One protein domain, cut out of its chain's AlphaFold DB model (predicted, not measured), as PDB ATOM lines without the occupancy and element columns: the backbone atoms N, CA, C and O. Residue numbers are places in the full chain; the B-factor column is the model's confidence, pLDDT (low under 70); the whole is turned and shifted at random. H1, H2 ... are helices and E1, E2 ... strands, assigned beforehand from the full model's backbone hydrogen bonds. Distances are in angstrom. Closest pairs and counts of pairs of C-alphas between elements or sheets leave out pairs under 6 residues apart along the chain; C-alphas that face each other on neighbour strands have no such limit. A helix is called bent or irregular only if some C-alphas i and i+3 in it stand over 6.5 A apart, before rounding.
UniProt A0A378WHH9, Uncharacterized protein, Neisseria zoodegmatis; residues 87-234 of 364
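Overview. This is residues 87 to 234 of the 364 residues of an uncharacterized protein of Neisseria zoodegmatis (UniProt A0A378WHH9). One strongly twisted sheet of seven antiparallel strands makes a flat slab, with the long strands E5 and E6 side by side in its middle and the small hairpin of E1 and E2 beside E4. At one end of the longest axis the short helices H2 and H3 form a small head between E5 and E6; the hairpin of E7 and E8 lies toward the other end, and residues 205 to 211, mostly H4, stick out free. The printed part has 148 residues, with four named helices and nine named strands in the order E1 E2 E3 H1 E4 E5 H2 H3 E6 E7 E8 H4 E9; the class is mixed, helices and strands. It is only just compact, close to loose, with a radius of gyration of the C-alphas of 17.2 A and spans of 58 by 43 by 20 A.

Arrangement. E1, residues 90 to 92, and E2, residues 95 to 97, form an antiparallel hairpin, with N 90 and O 97 3.0 A apart. E3, residues 102 to 105, is an edge strand of the branched sheet and antiparallel to E4, residues 121 to 132, with N 104 and O 123 2.8 A apart. The closest C-alphas of E2 and E4, Met 97 and Val 130, are 6.8 A apart. H1, residues 108 to 111, only grazes the sheet, with residues 110 to 111. E4 and E5, residues 135 to 147, form a hairpin, with N 124 and O 140 2.8 A apart. H2, residues 149 to 152, touches H3, residues 157 to 162, the C-alphas of Phe 150 and Val 157 being closest at 5.3 A; neither is on the sheet. E6, residues 171 to 182, is antiparallel to E5, with N 141 and O 179 2.8 A apart. E7, residues 186 to 188, forms a hairpin with E8, residues 191 to 200, with N 188 and O 191 2.8 A apart. E6 and E7 lie on one side of E8, with N 180 and O 197 2.9 A apart across E6 and E8; E9, residues 226 to 232, lies on the other side, with N 198 and O 229 2.8 A apart. H4, residues 206 to 212, is not on the sheet. In H3 every O i to N i+4 pair is within hydrogen-bond range; in H4 0 of 3 are, beside 2 of 4 O i to N i+3 pairs, and H1 and H2 are too short for an i+4 pair.

Along the chain. E1 begins at C-alpha 90 (140.809, 207.524, 215.588). E4 spans 15.9 A and bends by 123 degrees at residue 128. E5 spans 30.8 A, E6 29.7 A, E8 16.5 A and E9 17.2 A, ending at C-alpha 232 (163.321, 201.728, 193.682). H4 spans 10.7 A and is irregular, but only just: C-alphas 207 and 210 are 6.6 A apart.

Size, cuts and confidence. The two C-alphas farthest apart, Thr 162 and Ala 234, are 59.1 A apart. The printed part has no cut. The link from H4 to E9, residues 213 to 225, is long. The mean pLDDT of the printed part is 89.1; residues 203 to 215 are under 70.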
ATOM      1  N   THR A  87     138.090 214.439 212.579       95.31
ATOM      2  CA  THR A  87     138.202 215.578 213.511       95.31
ATOM      3  C   THR A  87     139.037 215.263 214.750       95.31
ATOM      4  O   THR A  87     139.570 216.169 215.387       95.31
ATOM      5  N   LYS A  88     139.179 213.977 215.093       95.94
ATOM      6  CA  LYS A  88     139.939 213.486 216.247       95.94
ATOM      7  C   LYS A  88     140.787 212.270 215.861       95.94
ATOM      8  O   LYS A  88     140.394 211.538 214.948       95.94
ATOM      9  N   PRO A  89     141.907 212.013 216.562       96.75
ATOM     10  CA  PRO A  89     142.660 210.781 216.376       96.75
ATOM     11  C   PRO A  89     141.747 209.573 216.588       96.75
ATOM     12  O   PRO A  89     141.028 209.503 217.585       96.75
ATOM     13  N   THR A  90     141.739 208.658 215.626       96.81
ATOM     14  CA  THR A  90     140.809 207.524 215.588       96.81
ATOM     15  C   THR A  90     141.552 206.299 215.075       96.81
ATOM     16  O   THR A  90     142.411 206.417 214.206       96.81
ATOM     17  N   THR A  91     141.247 205.122 215.618       96.62
ATOM     18  CA  THR A  91     141.776 203.860 215.088       96.62
ATOM     19  C   THR A  91     140.731 203.235 214.178       96.62
ATOM     20  O   THR A  91     139.649 202.903 214.650       96.62
ATOM     21  N   LEU A  92     141.052 203.092 212.894       95.81
ATOM     22  CA  LEU A  92     140.180 202.500 211.876       95.81
ATOM     23  C   LEU A  92     140.897 201.309 211.249       95.81
ATOM     24  O   LEU A  92     142.067 201.433 210.890       95.81
ATOM     25  N   ALA A  93     140.225 200.159 211.152       92.88
ATOM     26  CA  ALA A  93     140.794 198.923 210.599       92.88
ATOM     27  C   ALA A  93     142.185 198.576 211.186       92.88
ATOM     28  O   ALA A  93     143.123 198.216 210.476       92.88
ATOM     29  N   GLY A  94     142.347 198.763 212.503       92.31
ATOM     30  CA  GLY A  94     143.606 198.526 213.222       92.31
ATOM     31  C   GLY A  94     144.712 199.570 213.009       92.31
ATOM     32  O   GLY A  94     145.808 199.396 213.536       92.31
ATOM     33  N   ILE A  95     144.454 200.652 212.270       94.50
ATOM     34  CA  ILE A  95     145.422 201.715 211.978       94.50
ATOM     35  C   ILE A  95     145.083 202.943 212.817       94.50
ATOM     36  O   ILE A  95     144.000 203.513 212.689       94.50
ATOM     37  N   THR A  96     146.009 203.373 213.673       95.69
ATOM     38  CA  THR A  96     145.850 204.602 214.458       95.69
ATOM     39  C   THR A  96     146.133 205.819 213.585       95.69
ATOM     40  O   THR A  96     147.279 206.103 213.241       95.69
ATOM     41  N   MET A  97     145.077 206.549 213.239       96.88
ATOM     42  CA  MET A  97     145.134 207.719 212.372       96.88
ATOM     43  C   MET A  97     145.056 209.012 213.190       96.88
ATOM     44  O   MET A  97     144.276 209.098 214.145       96.88
ATOM     45  N   PRO A  98     145.829 210.047 212.830       97.56
ATOM     46  CA  PRO A  98     145.746 211.346 213.478       97.56
ATOM     47  C   PRO A  98     144.502 212.128 213.033       97.56
ATOM     48  O   PRO A  98     143.906 211.857 211.986       97.56
ATOM     49  N   ALA A  99     144.140 213.148 213.812       97.25
ATOM     50  CA  ALA A  99     143.183 214.156 213.363       97.25
ATOM     51  C   ALA A  99     143.698 214.857 212.096       97.25
ATOM     52  O   ALA A  99     144.903 215.038 211.932       97.25
ATOM     53  N   GLY A 100     142.782 215.253 211.217       96.44
ATOM     54  CA  GLY A 100     143.074 215.832 209.908       96.44
ATOM     55  C   GLY A 100     143.299 214.803 208.794       96.44
ATOM     56  O   GLY A 100     143.533 215.207 207.660       96.44
ATOM     57  N   THR A 101     143.227 213.498 209.089       97.94
ATOM     58  CA  THR A 101     143.284 212.445 208.060       97.94
ATOM     59  C   THR A 101     142.074 212.549 207.147       97.94
ATOM     60  O   THR A 101     140.941 212.519 207.631       97.94
ATOM     61  N   LYS A 102     142.318 212.666 205.843       97.50
ATOM     62  CA  LYS A 102     141.267 212.642 204.825       97.50
ATOM     63  C   LYS A 102     141.020 211.200 204.421       97.50
ATOM     64  O   LYS A 102     141.973 210.491 204.101       97.50
ATOM     65  N   LEU A 103     139.768 210.779 204.468       97.12
ATOM     66  CA  LEU A 103     139.347 209.459 204.024       97.12
ATOM     67  C   LEU A 103     138.640 209.592 202.681       97.12
ATOM     68  O   LEU A 103     137.983 210.596 202.451       97.12
ATOM     69  N   GLU A 104     138.761 208.572 201.848       95.94
ATOM     70  CA  GLU A 104     137.907 208.302 200.690       95.94
ATOM     71  C   GLU A 104     137.155 207.016 201.038       95.94
ATOM     72  O   GLU A 104     137.781 205.997 201.343       95.94
ATOM     73  N   LEU A 105     135.831 207.081 201.115       94.31
ATOM     74  CA  LEU A 105     134.957 205.961 201.450       94.31
ATOM     75  C   LEU A 105     134.368 205.351 200.181       94.31
ATOM     76  O   LEU A 105     134.200 206.037 199.176       94.31
ATOM     77  N   LEU A 106     133.962 204.085 200.280       89.69
ATOM     78  CA  LEU A 106     133.177 203.425 199.242       89.69
ATOM     79  C   LEU A 106     131.933 204.250 198.898       89.69
ATOM     80  O   LEU A 106     131.220 204.724 199.789       89.69
ATOM     81  N   SER A 107     131.637 204.378 197.604       85.88
ATOM     82  CA  SER A 107     130.449 205.109 197.165       85.88
ATOM     83  C   SER A 107     129.169 204.421 197.638       85.88
ATOM     84  O   SER A 107     129.005 203.203 197.507       85.88
ATOM     85  N   ALA A 108     128.203 205.218 198.103       85.12
ATOM     86  CA  ALA A 108     126.880 204.729 198.496       85.12
ATOM     87  C   ALA A 108     126.170 203.970 197.362       85.12
ATOM     88  O   ALA A 108     125.374 203.073 197.627       85.12
ATOM     89  N   ASN A 109     126.483 204.291 196.104       81.00
ATOM     90  CA  ASN A 109     125.934 203.596 194.940       81.00
ATOM     91  C   ASN A 109     126.479 202.169 194.783       81.00
ATOM     92  O   ASN A 109     125.791 201.324 194.222       81.00
ATOM     93  N   ALA A 110     127.701 201.906 195.257       80.00
ATOM     94  CA  ALA A 110     128.330 200.593 195.169       80.00
ATOM     95  C   ALA A 110     127.879 199.676 196.314       80.00
ATOM     96  O   ALA A 110     127.572 198.513 196.086       80.00
ATOM     97  N   VAL A 111     127.801 200.204 197.541       82.81
ATOM     98  CA  VAL A 111     127.622 199.371 198.749       82.81
ATOM     99  C   VAL A 111     126.358 199.671 199.559       82.81
ATOM    100  O   VAL A 111     126.081 199.006 200.559       82.81
ATOM    101  N   GLY A 112     125.557 200.647 199.130       81.81
ATOM    102  CA  GLY A 112     124.391 201.144 199.857       81.81
ATOM    103  C   GLY A 112     124.759 202.132 200.968       81.81
ATOM    104  O   GLY A 112     125.827 202.052 201.571       81.81
ATOM    105  N   GLU A 113     123.850 203.063 201.283       82.56
ATOM    106  CA  GLU A 113     124.109 204.172 202.224       82.56
ATOM    107  C   GLU A 113     124.578 203.713 203.613       82.56
ATOM    108  O   GLU A 113     125.415 204.359 204.237       82.56
ATOM    109  N   ARG A 114     124.052 202.589 204.106       81.19
ATOM    110  CA  ARG A 114     124.381 202.071 205.443       81.19
ATOM    111  C   ARG A 114     125.774 201.468 205.528       81.19
ATOM    112  O   ARG A 114     126.338 201.425 206.619       81.19
ATOM    113  N   SER A 115     126.319 201.026 204.400       83.25
ATOM    114  CA  SER A 115     127.655 200.445 204.308       83.25
ATOM    115  C   SER A 115     128.727 201.511 204.081       83.25
ATOM    116  O   SER A 115     129.907 201.192 204.109       83.25
ATOM    117  N   VAL A 116     128.361 202.785 203.909       87.44
ATOM    118  CA  VAL A 116     129.329 203.887 203.857       87.44
ATOM    119  C   VAL A 116     129.737 204.247 205.283       87.44
ATOM    120  O   VAL A 116     129.085 205.041 205.963       87.44
ATOM    121  N   LYS A 117     130.808 203.613 205.768       90.25
ATOM    122  CA  LYS A 117     131.326 203.798 207.129       90.25
ATOM    123  C   LYS A 117     132.827 204.111 207.107       90.25
ATOM    124  O   LYS A 117     133.529 203.566 206.254       90.25
ATOM    125  N   PRO A 118     133.349 204.927 208.046       92.44
ATOM    126  CA  PRO A 118     134.777 205.245 208.116       92.44
ATOM    127  C   PRO A 118     135.688 204.018 208.198       92.44
ATOM    128  O   PRO A 118     136.802 204.046 207.691       92.44
ATOM    129  N   GLU A 119     135.230 202.928 208.814       92.75
ATOM    130  CA  GLU A 119     135.982 201.679 208.933       92.75
ATOM    131  C   GLU A 119     136.254 201.019 207.566       92.75
ATOM    132  O   GLU A 119     137.254 200.317 207.395       92.75
ATOM    133  N   TYR A 120     135.414 201.300 206.568       93.44
ATOM    134  CA  TYR A 120     135.501 200.776 205.204       93.44
ATOM    135  C   TYR A 120     136.082 201.795 204.214       93.44
ATOM    136  O   TYR A 120     135.711 201.817 203.044       93.44
ATOM    137  N   PHE A 121     136.983 202.664 204.680       95.25
ATOM    138  CA  PHE A 121     137.692 203.591 203.799       95.25
ATOM    139  C   PHE A 121     138.509 202.846 202.730       95.25
ATOM    140  O   PHE A 121     139.207 201.877 203.046       95.25
ATOM    141  N   GLU A 122     138.468 203.339 201.495       95.19
ATOM    142  CA  GLU A 122     139.314 202.905 200.380       95.19
ATOM    143  C   GLU A 122     140.647 203.644 200.395       95.19
ATOM    144  O   GLU A 122     141.693 203.030 200.226       95.19
ATOM    145  N   ARG A 123     140.663 204.953 200.667       97.31
ATOM    146  CA  ARG A 123     141.909 205.725 200.774       97.31
ATOM    147  C   ARG A 123     141.978 206.499 202.072       97.31
ATOM    148  O   ARG A 123     140.973 206.984 202.578       97.31
ATOM    149  N   ALA A 124     143.181 206.616 202.611       97.94
ATOM    150  CA  ALA A 124     143.494 207.518 203.702       97.94
ATOM    151  C   ALA A 124     144.735 208.336 203.347       97.94
ATOM    152  O   ALA A 124     145.790 207.775 203.045       97.94
ATOM    153  N   GLU A 125     144.617 209.660 203.405       98.12
ATOM    154  CA  GLU A 125     145.734 210.599 203.307       98.12
ATOM    155  C   GLU A 125     146.018 211.192 204.681       98.12
ATOM    156  O   GLU A 125     145.155 211.818 205.309       98.12
ATOM    157  N   PHE A 126     147.244 210.998 205.159       97.69
ATOM    158  CA  PHE A 126     147.626 211.383 206.506       97.69
ATOM    159  C   PHE A 126     148.274 212.776 206.503       97.69
ATOM    160  O   PHE A 126     149.230 213.007 205.761       97.69
ATOM    161  N   PRO A 127     147.835 213.711 207.369       97.38
ATOM    162  CA  PRO A 127     148.448 215.037 207.479       97.38
ATOM    163  C   PRO A 127     149.864 214.983 208.062       97.38
ATOM    164  O   PRO A 127     150.663 215.893 207.861       97.38
ATOM    165  N   GLN A 128     150.174 213.912 208.791       96.38
ATOM    166  CA  GLN A 128     151.500 213.595 209.297       96.38
ATOM    167  C   GLN A 128     151.769 212.100 209.102       96.38
ATOM    168  O   GLN A 128     150.810 211.324 209.124       96.38
ATOM    169  N   PRO A 129     153.035 211.676 208.938       97.06
ATOM    170  CA  PRO A 129     153.341 210.280 208.667       97.06
ATOM    171  C   PRO A 129     152.814 209.327 209.746       97.06
ATOM    172  O   PRO A 129     153.076 209.517 210.934       97.06
ATOM    173  N   VAL A 130     152.110 208.279 209.321       97.25
ATOM    174  CA  VAL A 130     151.584 207.220 210.195       97.25
ATOM    175  C   VAL A 130     152.485 205.998 210.108       97.25
ATOM    176  O   VAL A 130     152.938 205.635 209.026       97.25
ATOM    177  N   ILE A 131     152.754 205.357 211.248       95.88
ATOM    178  CA  ILE A 131     153.519 204.111 211.274       95.88
ATOM    179  C   ILE A 131     152.581 202.939 210.997       95.88
ATOM    180  O   ILE A 131     151.635 202.704 211.745       95.88
ATOM    181  N   TRP A 132     152.894 202.159 209.970       94.75
ATOM    182  CA  TRP A 132     152.234 200.891 209.685       94.75
ATOM    183  C   TRP A 132     153.285 199.853 209.309       94.75
ATOM    184  O   TRP A 132     154.126 200.101 208.448       94.75
ATOM    185  N   ARG A 133     153.294 198.712 210.012       91.31
ATOM    186  CA  ARG A 133     154.313 197.653 209.856       91.31
ATOM    187  C   ARG A 133     155.762 198.175 209.915       91.31
ATOM    188  O   ARG A 133     156.636 197.712 209.193       91.31
ATOM    189  N   GLY A 134     156.015 199.166 210.774       93.62
ATOM    190  CA  GLY A 134     157.336 199.790 210.937       93.62
ATOM    191  C   GLY A 134     157.713 200.814 209.857       93.62
ATOM    192  O   GLY A 134     158.798 201.390 209.926       93.62
ATOM    193  N   LEU A 135     156.831 201.084 208.891       96.50
ATOM    194  CA  LEU A 135     157.048 202.047 207.813       96.50
ATOM    195  C   LEU A 135     156.280 203.338 208.066       96.50
ATOM    196  O   LEU A 135     155.147 203.312 208.535       96.50
ATOM    197  N   TYR A 136     156.895 204.466 207.721       97.38
ATOM    198  CA  TYR A 136     156.260 205.780 207.790       97.38
ATOM    199  C   TYR A 136     155.515 206.050 206.484       97.38
ATOM    200  O   TYR A 136     156.148 206.241 205.444       97.38
ATOM    201  N   LEU A 137     154.189 206.076 206.543       98.06
ATOM    202  CA  LEU A 137     153.303 206.250 205.397       98.06
ATOM    203  C   LEU A 137     152.724 207.661 205.362       98.06
ATOM    204  O   LEU A 137     152.357 208.199 206.405       98.06
ATOM    205  N   LYS A 138     152.595 208.241 204.169       97.81
ATOM    206  CA  LYS A 138     151.827 209.476 203.940       97.81
ATOM    207  C   LYS A 138     150.412 209.203 203.430       97.81
ATOM    208  O   LYS A 138     149.523 210.016 203.656       97.81
ATOM    209  N   SER A 139     150.192 208.053 202.802       98.19
ATOM    210  CA  SER A 139     148.863 207.607 202.394       98.19
ATOM    211  C   SER A 139     148.782 206.082 202.317       98.19
ATOM    212  O   SER A 139     149.799 205.379 202.274       98.19
ATOM    213  N   MET A 140     147.554 205.572 202.330       97.50
ATOM    214  CA  MET A 140     147.220 204.168 202.116       97.50
ATOM    215  C   MET A 140     145.981 204.081 201.231       97.50
ATOM    216  O   MET A 140     145.014 204.800 201.457       97.50
ATOM    217  N   HIS A 141     146.007 203.179 200.259       97.38
ATOM    218  CA  HIS A 141     144.888 202.809 199.411       97.38
ATOM    219  C   HIS A 141     144.624 201.313 199.599       97.38
ATOM    220  O   HIS A 141     145.446 200.461 199.277       97.38
ATOM    221  N   ARG A 142     143.459 200.998 200.138       94.75
ATOM    222  CA  ARG A 142     142.938 199.660 200.365       94.75
ATOM    223  C   ARG A 142     142.036 199.308 199.203       94.75
ATOM    224  O   ARG A 142     141.135 200.070 198.868       94.75
ATOM    225  N   ARG A 143     142.260 198.146 198.612       91.81
ATOM    226  CA  ARG A 143     141.301 197.576 197.673       91.81
ATOM    227  C   ARG A 143     140.366 196.733 198.499       91.81
ATOM    228  O   ARG A 143     140.831 195.885 199.258       91.81
ATOM    229  N   LEU A 144     139.088 197.058 198.439       92.19
ATOM    230  CA  LEU A 144     138.061 196.384 199.210       92.19
ATOM    231  C   LEU A 144     137.199 195.580 198.251       92.19
ATOM    232  O   LEU A 144     136.863 196.064 197.174       92.19
ATOM    233  N   ASP A 145     136.846 194.373 198.669       89.06
ATOM    234  CA  ASP A 145     135.903 193.526 197.951       89.06
ATOM    235  C   ASP A 145     134.559 193.575 198.680       89.06
ATOM    236  O   ASP A 145     134.505 193.586 199.914       89.06
ATOM    237  N   SER A 146     133.465 193.618 197.929       89.00
ATOM    238  CA  SER A 146     132.110 193.590 198.476       89.00
ATOM    239  C   SER A 146     131.404 192.321 198.034       89.00
ATOM    240  O   SER A 146     131.331 192.066 196.836       89.00
ATOM    241  N   VAL A 147     130.846 191.570 198.981       88.06
ATOM    242  CA  VAL A 147     130.001 190.412 198.678       88.06
ATOM    243  C   VAL A 147     128.553 190.786 198.940       88.06
ATOM    244  O   VAL A 147     128.140 191.008 200.087       88.06
ATOM    245  N   HIS A 148     127.772 190.866 197.868       86.94
ATOM    246  CA  HIS A 148     126.357 191.208 197.954       86.94
ATOM    247  C   HIS A 148     125.520 190.014 198.409       86.94
ATOM    248  O   HIS A 148     125.905 188.861 198.238       86.94
ATOM    249  N   CYS A 149     124.333 190.284 198.960       87.25
ATOM    250  CA  CYS A 149     123.419 189.244 199.437       87.25
ATOM    251  C   CYS A 149     123.210 188.113 198.417       87.25
ATOM    252  O   CYS A 149     123.323 186.943 198.772       87.25
ATOM    253  N   PHE A 150     122.954 188.448 197.148       86.19
ATOM    254  CA  PHE A 150     122.669 187.426 196.142       86.19
ATOM    255  C   PHE A 150     123.889 186.524 195.925       86.19
ATOM    256  O   PHE A 150     123.729 185.315 195.848       86.19
ATOM    257  N   GLU A 151     125.112 187.059 195.937       84.50
ATOM    258  CA  GLU A 151     126.346 186.268 195.821       84.50
ATOM    259  C   GLU A 151     126.518 185.310 197.005       84.50
ATOM    260  O   GLU A 151     126.833 184.138 196.803       84.50
ATOM    261  N   LYS A 152     126.217 185.768 198.232       85.31
ATOM    262  CA  LYS A 152     126.210 184.907 199.434       85.31
ATOM    263  C   LYS A 152     125.216 183.749 199.305       85.31
ATOM    264  O   LYS A 152     125.431 182.682 199.875       85.31
ATOM    265  N   HIS A 153     124.135 183.963 198.559       85.69
ATOM    266  CA  HIS A 153     123.040 183.021 198.369       85.69
ATOM    267  C   HIS A 153     122.998 182.423 196.953       85.69
ATOM    268  O   HIS A 153     121.922 182.204 196.407       85.69
ATOM    269  N   ASN A 154     124.157 182.114 196.354       87.69
ATOM    270  CA  ASN A 154     124.260 181.441 195.045       87.69
ATOM    271  C   ASN A 154     123.477 182.136 193.916       87.69
ATOM    272  O   ASN A 154     122.887 181.485 193.055       87.69
ATOM    273  N   TYR A 155     123.507 183.464 193.914       87.75
ATOM    274  CA  TYR A 155     122.813 184.349 192.982       87.75
ATOM    275  C   TYR A 155     121.275 184.285 193.059       87.75
ATOM    276  O   TYR A 155     120.596 184.667 192.106       87.75
ATOM    277  N   ASP A 156     120.714 183.863 194.197       90.31
ATOM    278  CA  ASP A 156     119.271 183.893 194.457       90.31
ATOM    279  C   ASP A 156     118.801 185.307 194.845       90.31
ATOM    280  O   ASP A 156     118.912 185.756 195.991       90.31
ATOM    281  N   VAL A 157     118.299 186.040 193.849       90.81
ATOM    282  CA  VAL A 157     117.799 187.412 194.019       90.81
ATOM    283  C   VAL A 157     116.472 187.435 194.784       90.81
ATOM    284  O   VAL A 157     116.272 188.321 195.617       90.81
ATOM    285  N   GLU A 158     115.590 186.460 194.547       93.31
ATOM    286  CA  GLU A 158     114.263 186.397 195.174       93.31
ATOM    287  C   GLU A 158     114.389 186.180 196.681       93.31
ATOM    288  O   GLU A 158     113.753 186.886 197.469       93.31
ATOM    289  N   LEU A 159     115.275 185.270 197.097       91.81
ATOM    290  CA  LEU A 159     115.575 185.064 198.508       91.81
ATOM    291  C   LEU A 159     116.027 186.373 199.157       91.81
ATOM    292  O   LEU A 159     115.474 186.766 200.184       91.81
ATOM    293  N   CYS A 160     116.963 187.092 198.538       89.38
ATOM    294  CA  CYS A 160     117.458 188.353 199.078       89.38
ATOM    295  C   CYS A 160     116.364 189.399 199.271       89.38
ATOM    296  O   CYS A 160     116.376 190.084 200.290       89.38
ATOM    297  N   GLU A 161     115.394 189.511 198.363       90.38
ATOM    298  CA  GLU A 161     114.266 190.438 198.526       90.38
ATOM    299  C   GLU A 161     113.399 190.118 199.753       90.38
ATOM    300  O   GLU A 161     112.860 191.037 200.377       90.38
ATOM    301  N   THR A 162     113.310 188.840 200.134       93.62
ATOM    302  CA  THR A 162     112.566 188.398 201.325       93.62
ATOM    303  C   THR A 162     113.332 188.573 202.637       93.62
ATOM    304  O   THR A 162     112.713 188.591 203.705       93.62
ATOM    305  N   LEU A 163     114.659 188.734 202.582       91.00
ATOM    306  CA  LEU A 163     115.493 188.851 203.774       91.00
ATOM    307  C   LEU A 163     115.379 190.232 204.450       91.00
ATOM    308  O   LEU A 163     115.153 191.267 203.797       91.00
ATOM    309  N   PRO A 164     115.590 190.295 205.781       90.56
ATOM    310  CA  PRO A 164     115.681 191.553 206.507       90.56
ATOM    311  C   PRO A 164     116.691 192.513 205.870       90.56
ATOM    312  O   PRO A 164     117.733 192.108 205.362       90.56
ATOM    313  N   ALA A 165     116.417 193.821 205.931       84.12
ATOM    314  CA  ALA A 165     117.282 194.836 205.316       84.12
ATOM    315  C   ALA A 165     118.748 194.757 205.781       84.12
ATOM    316  O   ALA A 165     119.634 195.089 205.011       84.12
ATOM    317  N   GLN A 166     118.987 194.309 207.015       81.62
ATOM    318  CA  GLN A 166     120.326 194.149 207.582       81.62
ATOM    319  C   GLN A 166     121.092 192.959 206.978       81.62
ATOM    320  O   GLN A 166     122.304 193.030 206.836       81.62
ATOM    321  N   GLU A 167     120.397 191.891 206.583       83.44
ATOM    322  CA  GLU A 167     121.000 190.714 205.934       83.44
ATOM    323  C   GLU A 167     121.251 190.946 204.438       83.44
ATOM    324  O   GLU A 167     122.104 190.304 203.828       83.44
ATOM    325  N   ARG A 168     120.548 191.925 203.858       84.69
ATOM    326  CA  ARG A 168     120.783 192.393 202.490       84.69
ATOM    327  C   ARG A 168     122.018 193.280 202.337       84.69
ATOM    328  O   ARG A 168     122.440 193.514 201.203       84.69
ATOM    329  N   GLU A 169     122.564 193.808 203.432       84.81
ATOM    330  CA  GLU A 169     123.734 194.685 203.379       84.81
ATOM    331  C   GLU A 169     124.961 193.901 202.867       84.81
ATOM    332  O   GLU A 169     125.187 192.752 203.272       84.81
ATOM    333  N   PRO A 170     125.738 194.477 201.929       89.19
ATOM    334  CA  PRO A 170     126.940 193.823 201.442       89.19
ATOM    335  C   PRO A 170     127.961 193.708 202.568       89.19
ATOM    336  O   PRO A 170     128.175 194.648 203.337       89.19
ATOM    337  N   ASP A 171     128.621 192.557 202.631       89.25
ATOM    338  CA  ASP A 171     129.789 192.426 203.493       89.25
ATOM    339  C   ASP A 171     130.991 193.002 202.758       89.25
ATOM    340  O   ASP A 171     131.212 192.691 201.588       89.25
ATOM    341  N   ILE A 172     131.765 193.836 203.448       92.06
ATOM    342  CA  ILE A 172     132.961 194.466 202.892       92.06
ATOM    343  C   ILE A 172     134.193 193.808 203.502       92.06
ATOM    344  O   ILE A 172     134.345 193.760 204.729       92.06
ATOM    345  N   TYR A 173     135.087 193.341 202.642       92.06
ATOM    346  CA  TYR A 173     136.291 192.599 202.984       92.06
ATOM    347  C   TYR A 173     137.544 193.321 202.501       92.06
ATOM    348  O   TYR A 173     137.511 194.157 201.597       92.06
ATOM    349  N   TRP A 174     138.668 192.994 203.127       92.25
ATOM    350  CA  TRP A 174     139.977 193.314 202.575       92.25
ATOM    351  C   TRP A 174     140.179 192.578 201.249       92.25
ATOM    352  O   TRP A 174     139.984 191.368 201.189       92.25
ATOM    353  N   GLY A 175     140.592 193.302 200.213       90.25
ATOM    354  CA  GLY A 175     140.922 192.723 198.919       90.25
ATOM    355  C   GLY A 175     142.334 192.149 198.865       90.25
ATOM    356  O   GLY A 175     143.114 192.202 199.817       90.25
ATOM    357  N   TRP A 176     142.694 191.614 197.707       87.94
ATOM    358  CA  TRP A 176     143.935 190.861 197.501       87.94
ATOM    359  C   TRP A 176     145.213 191.690 197.601       87.94
ATOM    360  O   TRP A 176     146.292 191.146 197.848       87.94
ATOM    361  N   TYR A 177     145.099 193.003 197.423       91.06
ATOM    362  CA  TYR A 177     146.221 193.920 197.431       91.06
ATOM    363  C   TYR A 177     145.872 195.245 198.102       91.06
ATOM    364  O   TYR A 177     144.712 195.641 198.210       91.06
ATOM    365  N   LEU A 178     146.900 195.946 198.562       94.81
ATOM    366  CA  LEU A 178     146.796 197.331 198.998       94.81
ATOM    367  C   LEU A 178     148.047 198.085 198.573       94.81
ATOM    368  O   LEU A 178     149.145 197.530 198.502       94.81
ATOM    369  N   ASP A 179     147.880 199.377 198.351       96.94
ATOM    370  CA  ASP A 179     148.962 200.285 198.024       96.94
ATOM    371  C   ASP A 179     149.218 201.215 199.206       96.94
ATOM    372  O   ASP A 179     148.306 201.719 199.860       96.94
ATOM    373  N   THR A 180     150.482 201.475 199.494       97.62
ATOM    374  CA  THR A 180     150.883 202.489 200.470       97.62
ATOM    375  C   THR A 180     151.848 203.450 199.828       97.62
ATOM    376  O   THR A 180     152.646 203.047 198.985       97.62
ATOM    377  N   GLU A 181     151.842 204.697 200.274       98.06
ATOM    378  CA  GLU A 181     152.828 205.670 199.839       98.06
ATOM    379  C   GLU A 181     153.730 206.053 201.008       98.06
ATOM    380  O   GLU A 181     153.273 206.506 202.062       98.06
ATOM    381  N   LEU A 182     155.032 205.851 200.833       98.19
ATOM    382  CA  LEU A 182     156.038 206.121 201.848       98.19
ATOM    383  C   LEU A 182     156.232 207.629 202.033       98.19
ATOM    384  O   LEU A 182     156.359 208.388 201.071       98.19
ATOM    385  N   ALA A 183     156.333 208.064 203.287       97.56
ATOM    386  CA  ALA A 183     156.684 209.441 203.630       97.56
ATOM    387  C   ALA A 183     158.165 209.752 203.351       97.56
ATOM    388  O   ALA A 183     158.532 210.898 203.104       97.56
ATOM    389  N   LYS A 184     159.025 208.729 203.403       96.25
ATOM    390  CA  LYS A 184     160.452 208.799 203.076       96.25
ATOM    391  C   LYS A 184     160.935 207.445 202.556       96.25
ATOM    392  O   LYS A 184     160.325 206.436 202.913       96.25
ATOM    393  N   PRO A 185     162.025 207.400 201.772       97.25
ATOM    394  CA  PRO A 185     162.598 206.133 201.352       97.25
ATOM    395  C   PRO A 185     162.908 205.216 202.543       97.25
ATOM    396  O   PRO A 185     163.343 205.686 203.600       97.25
ATOM    397  N   ALA A 186     162.651 203.921 202.384       97.31
ATOM    398  CA  ALA A 186     162.771 202.927 203.447       97.31
ATOM    399  C   ALA A 186     163.280 201.593 202.899       97.31
ATOM    400  O   ALA A 186     163.049 201.258 201.738       97.31
ATOM    401  N   GLN A 187     163.964 200.824 203.750       96.00
ATOM    402  CA  GLN A 187     164.387 199.473 203.403       96.00
ATOM    403  C   GLN A 187     163.246 198.488 203.680       96.00
ATOM    404  O   GLN A 187     162.809 198.356 204.822       96.00
ATOM    405  N   ILE A 188     162.771 197.804 202.642       95.06
ATOM    406  CA  ILE A 188     161.670 196.844 202.706       95.06
ATOM    407  C   ILE A 188     162.144 195.566 202.038       95.06
ATOM    408  O   ILE A 188     162.504 195.573 200.865       95.06
ATOM    409  N   ASN A 189     162.192 194.480 202.809       91.69
ATOM    410  CA  ASN A 189     162.653 193.178 202.335       91.69
ATOM    411  C   ASN A 189     163.964 193.263 201.523       91.69
ATOM    412  O   ASN A 189     164.038 192.782 200.406       91.69
ATOM    413  N   GLY A 190     164.989 193.949 202.039       91.38
ATOM    414  CA  GLY A 190     166.284 194.092 201.356       91.38
ATOM    415  C   GLY A 190     166.351 195.149 200.246       91.38
ATOM    416  O   GLY A 190     167.454 195.577 199.920       91.38
ATOM    417  N   PHE A 191     165.219 195.644 199.743       95.75
ATOM    418  CA  PHE A 191     165.158 196.714 198.745       95.75
ATOM    419  C   PHE A 191     165.075 198.084 199.398       95.75
ATOM    420  O   PHE A 191     164.404 198.256 200.413       95.75
ATOM    421  N   TYR A 192     165.716 199.084 198.803       97.06
ATOM    422  CA  TYR A 192     165.526 200.475 199.192       97.06
ATOM    423  C   TYR A 192     164.442 201.099 198.313       97.06
ATOM    424  O   TYR A 192     164.666 201.384 197.137       97.06
ATOM    425  N   CYS A 193     163.252 201.272 198.877       97.25
ATOM    426  CA  CYS A 193     162.047 201.701 198.173       97.25
ATOM    427  C   CYS A 193     161.742 203.178 198.439       97.25
ATOM    428  O   CYS A 193     162.033 203.691 199.521       97.25
ATOM    429  N   LYS A 194     161.098 203.858 197.486       96.19
ATOM    430  CA  LYS A 194     160.515 205.199 197.646       96.19
ATOM    431  C   LYS A 194     159.120 205.263 197.030       96.19
ATOM    432  O   LYS A 194     158.795 204.476 196.153       96.19
ATOM    433  N   GLY A 195     158.325 206.247 197.445       95.75
ATOM    434  CA  GLY A 195     157.002 206.475 196.862       95.75
ATOM    435  C   GLY A 195     156.054 205.311 197.136       95.75
ATOM    436  O   GLY A 195     155.882 204.932 198.295       95.75
ATOM    437  N   GLN A 196     155.436 204.776 196.085       95.19
ATOM    438  CA  GLN A 196     154.441 203.715 196.191       95.19
ATOM    439  C   GLN A 196     155.081 202.346 196.463       95.19
ATOM    440  O   GLN A 196     156.088 201.962 195.860       95.19
ATOM    441  N   VAL A 197     154.451 201.613 197.378       96.94
ATOM    442  CA  VAL A 197     154.746 200.228 197.737       96.94
ATOM    443  C   VAL A 197     153.453 199.437 197.636       96.94
ATOM    444  O   VAL A 197     152.446 199.828 198.229       96.94
ATOM    445  N   HIS A 198     153.509 198.328 196.912       96.25
ATOM    446  CA  HIS A 198     152.405 197.409 196.727       96.25
ATOM    447  C   HIS A 198     152.560 196.205 197.650       96.25
ATOM    448  O   HIS A 198     153.641 195.609 197.765       96.25
ATOM    449  N   TRP A 199     151.457 195.822 198.273       94.69
ATOM    450  CA  TRP A 199     151.381 194.654 199.129       94.69
ATOM    451  C   TRP A 199     150.297 193.731 198.610       94.69
ATOM    452  O   TRP A 199     149.221 194.199 198.250       94.69
ATOM    453  N   SER A 200     150.556 192.431 198.616       91.19
ATOM    454  CA  SER A 200     149.580 191.424 198.212       91.19
ATOM    455  C   SER A 200     149.517 190.306 199.236       91.19
ATOM    456  O   SER A 200     150.487 190.035 199.951       91.19
ATOM    457  N   VAL A 201     148.360 189.668 199.357       85.31
ATOM    458  CA  VAL A 201     148.290 188.422 200.112       85.31
ATOM    459  C   VAL A 201     148.911 187.349 199.227       85.31
ATOM    460  O   VAL A 201     148.425 187.102 198.126       85.31
ATOM    461  N   PHE A 202     150.054 186.793 199.638       70.38
ATOM    462  CA  PHE A 202     150.767 185.821 198.813       70.38
ATOM    463  C   PHE A 202     149.858 184.629 198.514       70.38
ATOM    464  O   PHE A 202     149.303 184.017 199.425       70.38
ATOM    465  N   GLU A 203     149.726 184.314 197.227       61.94
ATOM    466  CA  GLU A 203     148.900 183.227 196.725       61.94
ATOM    467  C   GLU A 203     149.239 181.907 197.433       61.94
ATOM    468  O   GLU A 203     150.315 181.326 197.248       61.94
ATOM    469  N   LEU A 204     148.290 181.409 198.224       56.53
ATOM    470  CA  LEU A 204     148.184 179.980 198.493       56.53
ATOM    471  C   LEU A 204     147.987 179.255 197.144       56.53
ATOM    472  O   LEU A 204     147.534 179.880 196.182       56.53
ATOM    473  N   PRO A 205     148.347 177.967 197.006       58.19
ATOM    474  CA  PRO A 205     148.029 177.202 195.798       58.19
ATOM    475  C   PRO A 205     146.533 177.321 195.458       58.19
ATOM    476  O   PRO A 205     145.705 177.405 196.362       58.19
ATOM    477  N   ALA A 206     146.178 177.314 194.169       55.53
ATOM    478  CA  ALA A 206     144.813 177.566 193.675       55.53
ATOM    479  C   ALA A 206     143.707 176.762 194.396       55.53
ATOM    480  O   ALA A 206     142.595 177.250 194.569       55.53
ATOM    481  N   SER A 207     144.025 175.565 194.902       52.16
ATOM    482  CA  SER A 207     143.115 174.731 195.701       52.16
ATOM    483  C   SER A 207     142.726 175.312 197.074       52.16
ATOM    484  O   SER A 207     141.747 174.868 197.667       52.16
ATOM    485  N   GLU A 208     143.488 176.274 197.599       53.75
ATOM    486  CA  GLU A 208     143.246 176.990 198.864       53.75
ATOM    487  C   GLU A 208     142.852 178.468 198.658       53.75
ATOM    488  O   GLU A 208     142.359 179.114 199.591       53.75
ATOM    489  N   GLN A 209     143.017 178.999 197.437       52.03
ATOM    490  CA  GLN A 209     142.625 180.369 197.067       52.03
ATOM    491  C   GLN A 209     141.110 180.576 197.132       52.03
ATOM    492  O   GLN A 209     140.662 181.604 197.630       52.03
ATOM    493  N   GLU A 210     140.318 179.581 196.722       49.38
ATOM    494  CA  GLU A 210     138.849 179.666 196.745       49.38
ATOM    495  C   GLU A 210     138.250 179.740 198.163       49.38
ATOM    496  O   GLU A 210     137.076 180.069 198.309       49.38
ATOM    497  N   LYS A 211     139.019 179.441 199.224       53.00
ATOM    498  CA  LYS A 211     138.464 179.288 200.583       53.00
ATOM    499  C   LYS A 211     138.916 180.305 201.631       53.00
ATOM    500  O   LYS A 211     138.229 180.406 202.643       53.00
ATOM    501  N   SER A 212     140.027 181.028 201.461       52.41
ATOM    502  CA  SER A 212     140.691 181.667 202.619       52.41
ATOM    503  C   SER A 212     140.756 183.199 202.640       52.41
ATOM    504  O   SER A 212     140.932 183.755 203.723       52.41
ATOM    505  N   LEU A 213     140.576 183.903 201.516       53.12
ATOM    506  CA  LEU A 213     140.806 185.362 201.473       53.12
ATOM    507  C   LEU A 213     139.541 186.227 201.489       53.12
ATOM    508  O   LEU A 213     139.607 187.392 201.867       53.12
ATOM    509  N   LEU A 214     138.372 185.635 201.245       57.81
ATOM    510  CA  LEU A 214     137.067 186.312 201.265       57.81
ATOM    511  C   LEU A 214     136.468 186.528 202.674       57.81
ATOM    512  O   LEU A 214     135.254 186.630 202.801       57.81
ATOM    513  N   GLN A 215     137.259 186.538 203.756       69.88
ATOM    514  CA  GLN A 215     136.679 186.471 205.114       69.88
ATOM    515  C   GLN A 215     137.157 187.514 206.125       69.88
ATOM    516  O   GLN A 215     136.550 187.631 207.192       69.88
ATOM    517  N   VAL A 216     138.196 188.310 205.844       87.81
ATOM    518  CA  VAL A 216     138.599 189.352 206.803       87.81
ATOM    519  C   VAL A 216     137.815 190.622 206.523       87.81
ATOM    520  O   VAL A 216     138.096 191.339 205.564       87.81
ATOM    521  N   SER A 217     136.821 190.894 207.372       92.31
ATOM    522  CA  SER A 217     136.038 192.129 207.302       92.31
ATOM    523  C   SER A 217     136.952 193.352 207.237       92.31
ATOM    524  O   SER A 217     137.899 193.482 208.016       92.31
ATOM    525  N   ALA A 218     136.623 194.292 206.356       93.38
ATOM    526  CA  ALA A 218     137.341 195.549 206.200       93.38
ATOM    527  C   ALA A 218     137.313 196.422 207.472       93.38
ATOM    528  O   ALA A 218     138.133 197.324 207.609       93.38
ATOM    529  N   ALA A 219     136.424 196.162 208.436       92.88
ATOM    530  CA  ALA A 219     136.431 196.881 209.712       92.88
ATOM    531  C   ALA A 219     137.539 196.402 210.665       92.88
ATOM    532  O   ALA A 219     137.904 197.110 211.607       92.88
ATOM    533  N   LEU A 220     138.067 195.199 210.438       94.31
ATOM    534  CA  LEU A 220     139.098 194.582 211.262       94.31
ATOM    535  C   LEU A 220     140.505 194.958 210.770       94.31
ATOM    536  O   LEU A 220     140.662 195.431 209.638       94.31
ATOM    537  N   PRO A 221     141.544 194.763 211.608       93.69
ATOM    538  CA  PRO A 221     142.930 194.900 211.182       93.69
ATOM    539  C   PRO A 221     143.232 194.136 209.892       93.69
ATOM    540  O   PRO A 221     142.711 193.042 209.678       93.69
ATOM    541  N   ALA A 222     144.088 194.725 209.055       91.38
ATOM    542  CA  ALA A 222     144.501 194.141 207.784       91.38
ATOM    543  C   ALA A 222     145.001 192.693 207.948       91.38
ATOM    544  O   ALA A 222     145.744 192.429 208.904       91.38
ATOM    545  N   PRO A 223     144.673 191.782 207.010       90.62
ATOM    546  CA  PRO A 223     145.282 190.460 206.969       90.62
ATOM    547  C   PRO A 223     146.804 190.543 206.788       90.62
ATOM    548  O   PRO A 223     147.416 191.613 206.642       90.62
ATOM    549  N   GLU A 224     147.450 189.382 206.821       88.81
ATOM    550  CA  GLU A 224     148.878 189.291 206.568       88.81
ATOM    551  C   GLU A 224     149.193 189.529 205.085       88.81
ATOM    552  O   GLU A 224     149.174 188.617 204.267       88.81
ATOM    553  N   TYR A 225     149.491 190.784 204.743       89.88
ATOM    554  CA  TYR A 225     150.035 191.133 203.437       89.88
ATOM    555  C   TYR A 225     151.549 190.944 203.394       89.88
ATOM    556  O   TYR A 225     152.280 191.346 204.309       89.88
ATOM    557  N   GLY A 226     152.005 190.390 202.281       90.69
ATOM    558  CA  GLY A 226     153.393 190.325 201.884       90.69
ATOM    559  C   GLY A 226     153.813 191.523 201.040       90.69
ATOM    560  O   GLY A 226     153.010 192.117 200.323       90.69
ATOM    561  N   PHE A 227     155.089 191.889 201.132       93.31
ATOM    562  CA  PHE A 227     155.687 192.879 200.241       93.31
ATOM    563  C   PHE A 227     155.747 192.310 198.819       93.31
ATOM    564  O   PHE A 227     156.337 191.249 198.625       93.31
ATOM    565  N   SER A 228     155.151 193.011 197.853       92.94
ATOM    566  CA  SER A 228     154.992 192.521 196.480       92.94
ATOM    567  C   SER A 228     155.754 193.369 195.470       92.94
ATOM    568  O   SER A 228     156.473 192.825 194.634       92.94
ATOM    569  N   SER A 229     155.666 194.698 195.562       95.06
ATOM    570  CA  SER A 229     156.423 195.585 194.678       95.06
ATOM    571  C   SER A 229     156.743 196.936 195.312       95.06
ATOM    572  O   SER A 229     156.110 197.366 196.280       95.06
ATOM    573  N   CYS A 230     157.734 197.634 194.763       96.06
ATOM    574  CA  CYS A 230     157.947 199.049 195.039       96.06
ATOM    575  C   CYS A 230     158.672 199.765 193.906       96.06
ATOM    576  O   CYS A 230     159.330 199.159 193.062       96.06
ATOM    577  N   THR A 231     158.625 201.094 193.953       94.75
ATOM    578  CA  THR A 231     159.528 201.927 193.159       94.75
ATOM    579  C   THR A 231     160.886 202.044 193.858       94.75
ATOM    580  O   THR A 231     160.975 202.465 195.015       94.75
ATOM    581  N   ALA A 232     161.963 201.696 193.159       94.31
ATOM    582  CA  ALA A 232     163.321 201.728 193.682       94.31
ATOM    583  C   ALA A 232     163.790 203.163 193.969       94.31
ATOM    584  O   ALA A 232     163.702 204.066 193.130       94.31
ATOM    585  N   ALA A 233     164.353 203.372 195.153       95.31
ATOM    586  CA  ALA A 233     165.177 204.533 195.450       95.31
ATOM    587  C   ALA A 233     166.608 204.336 194.913       95.31
ATOM    588  O   ALA A 233     167.008 203.241 194.511       95.31
ATOM    589  N   ALA A 234     167.406 205.403 194.920       93.44
ATOM    590  CA  ALA A 234     168.814 205.310 194.553       93.44
ATOM    591  C   ALA A 234     169.591 204.399 195.524       93.44
ATOM    592  O   ALA A 234     169.410 204.483 196.736       93.44
TER     593      ALA A 234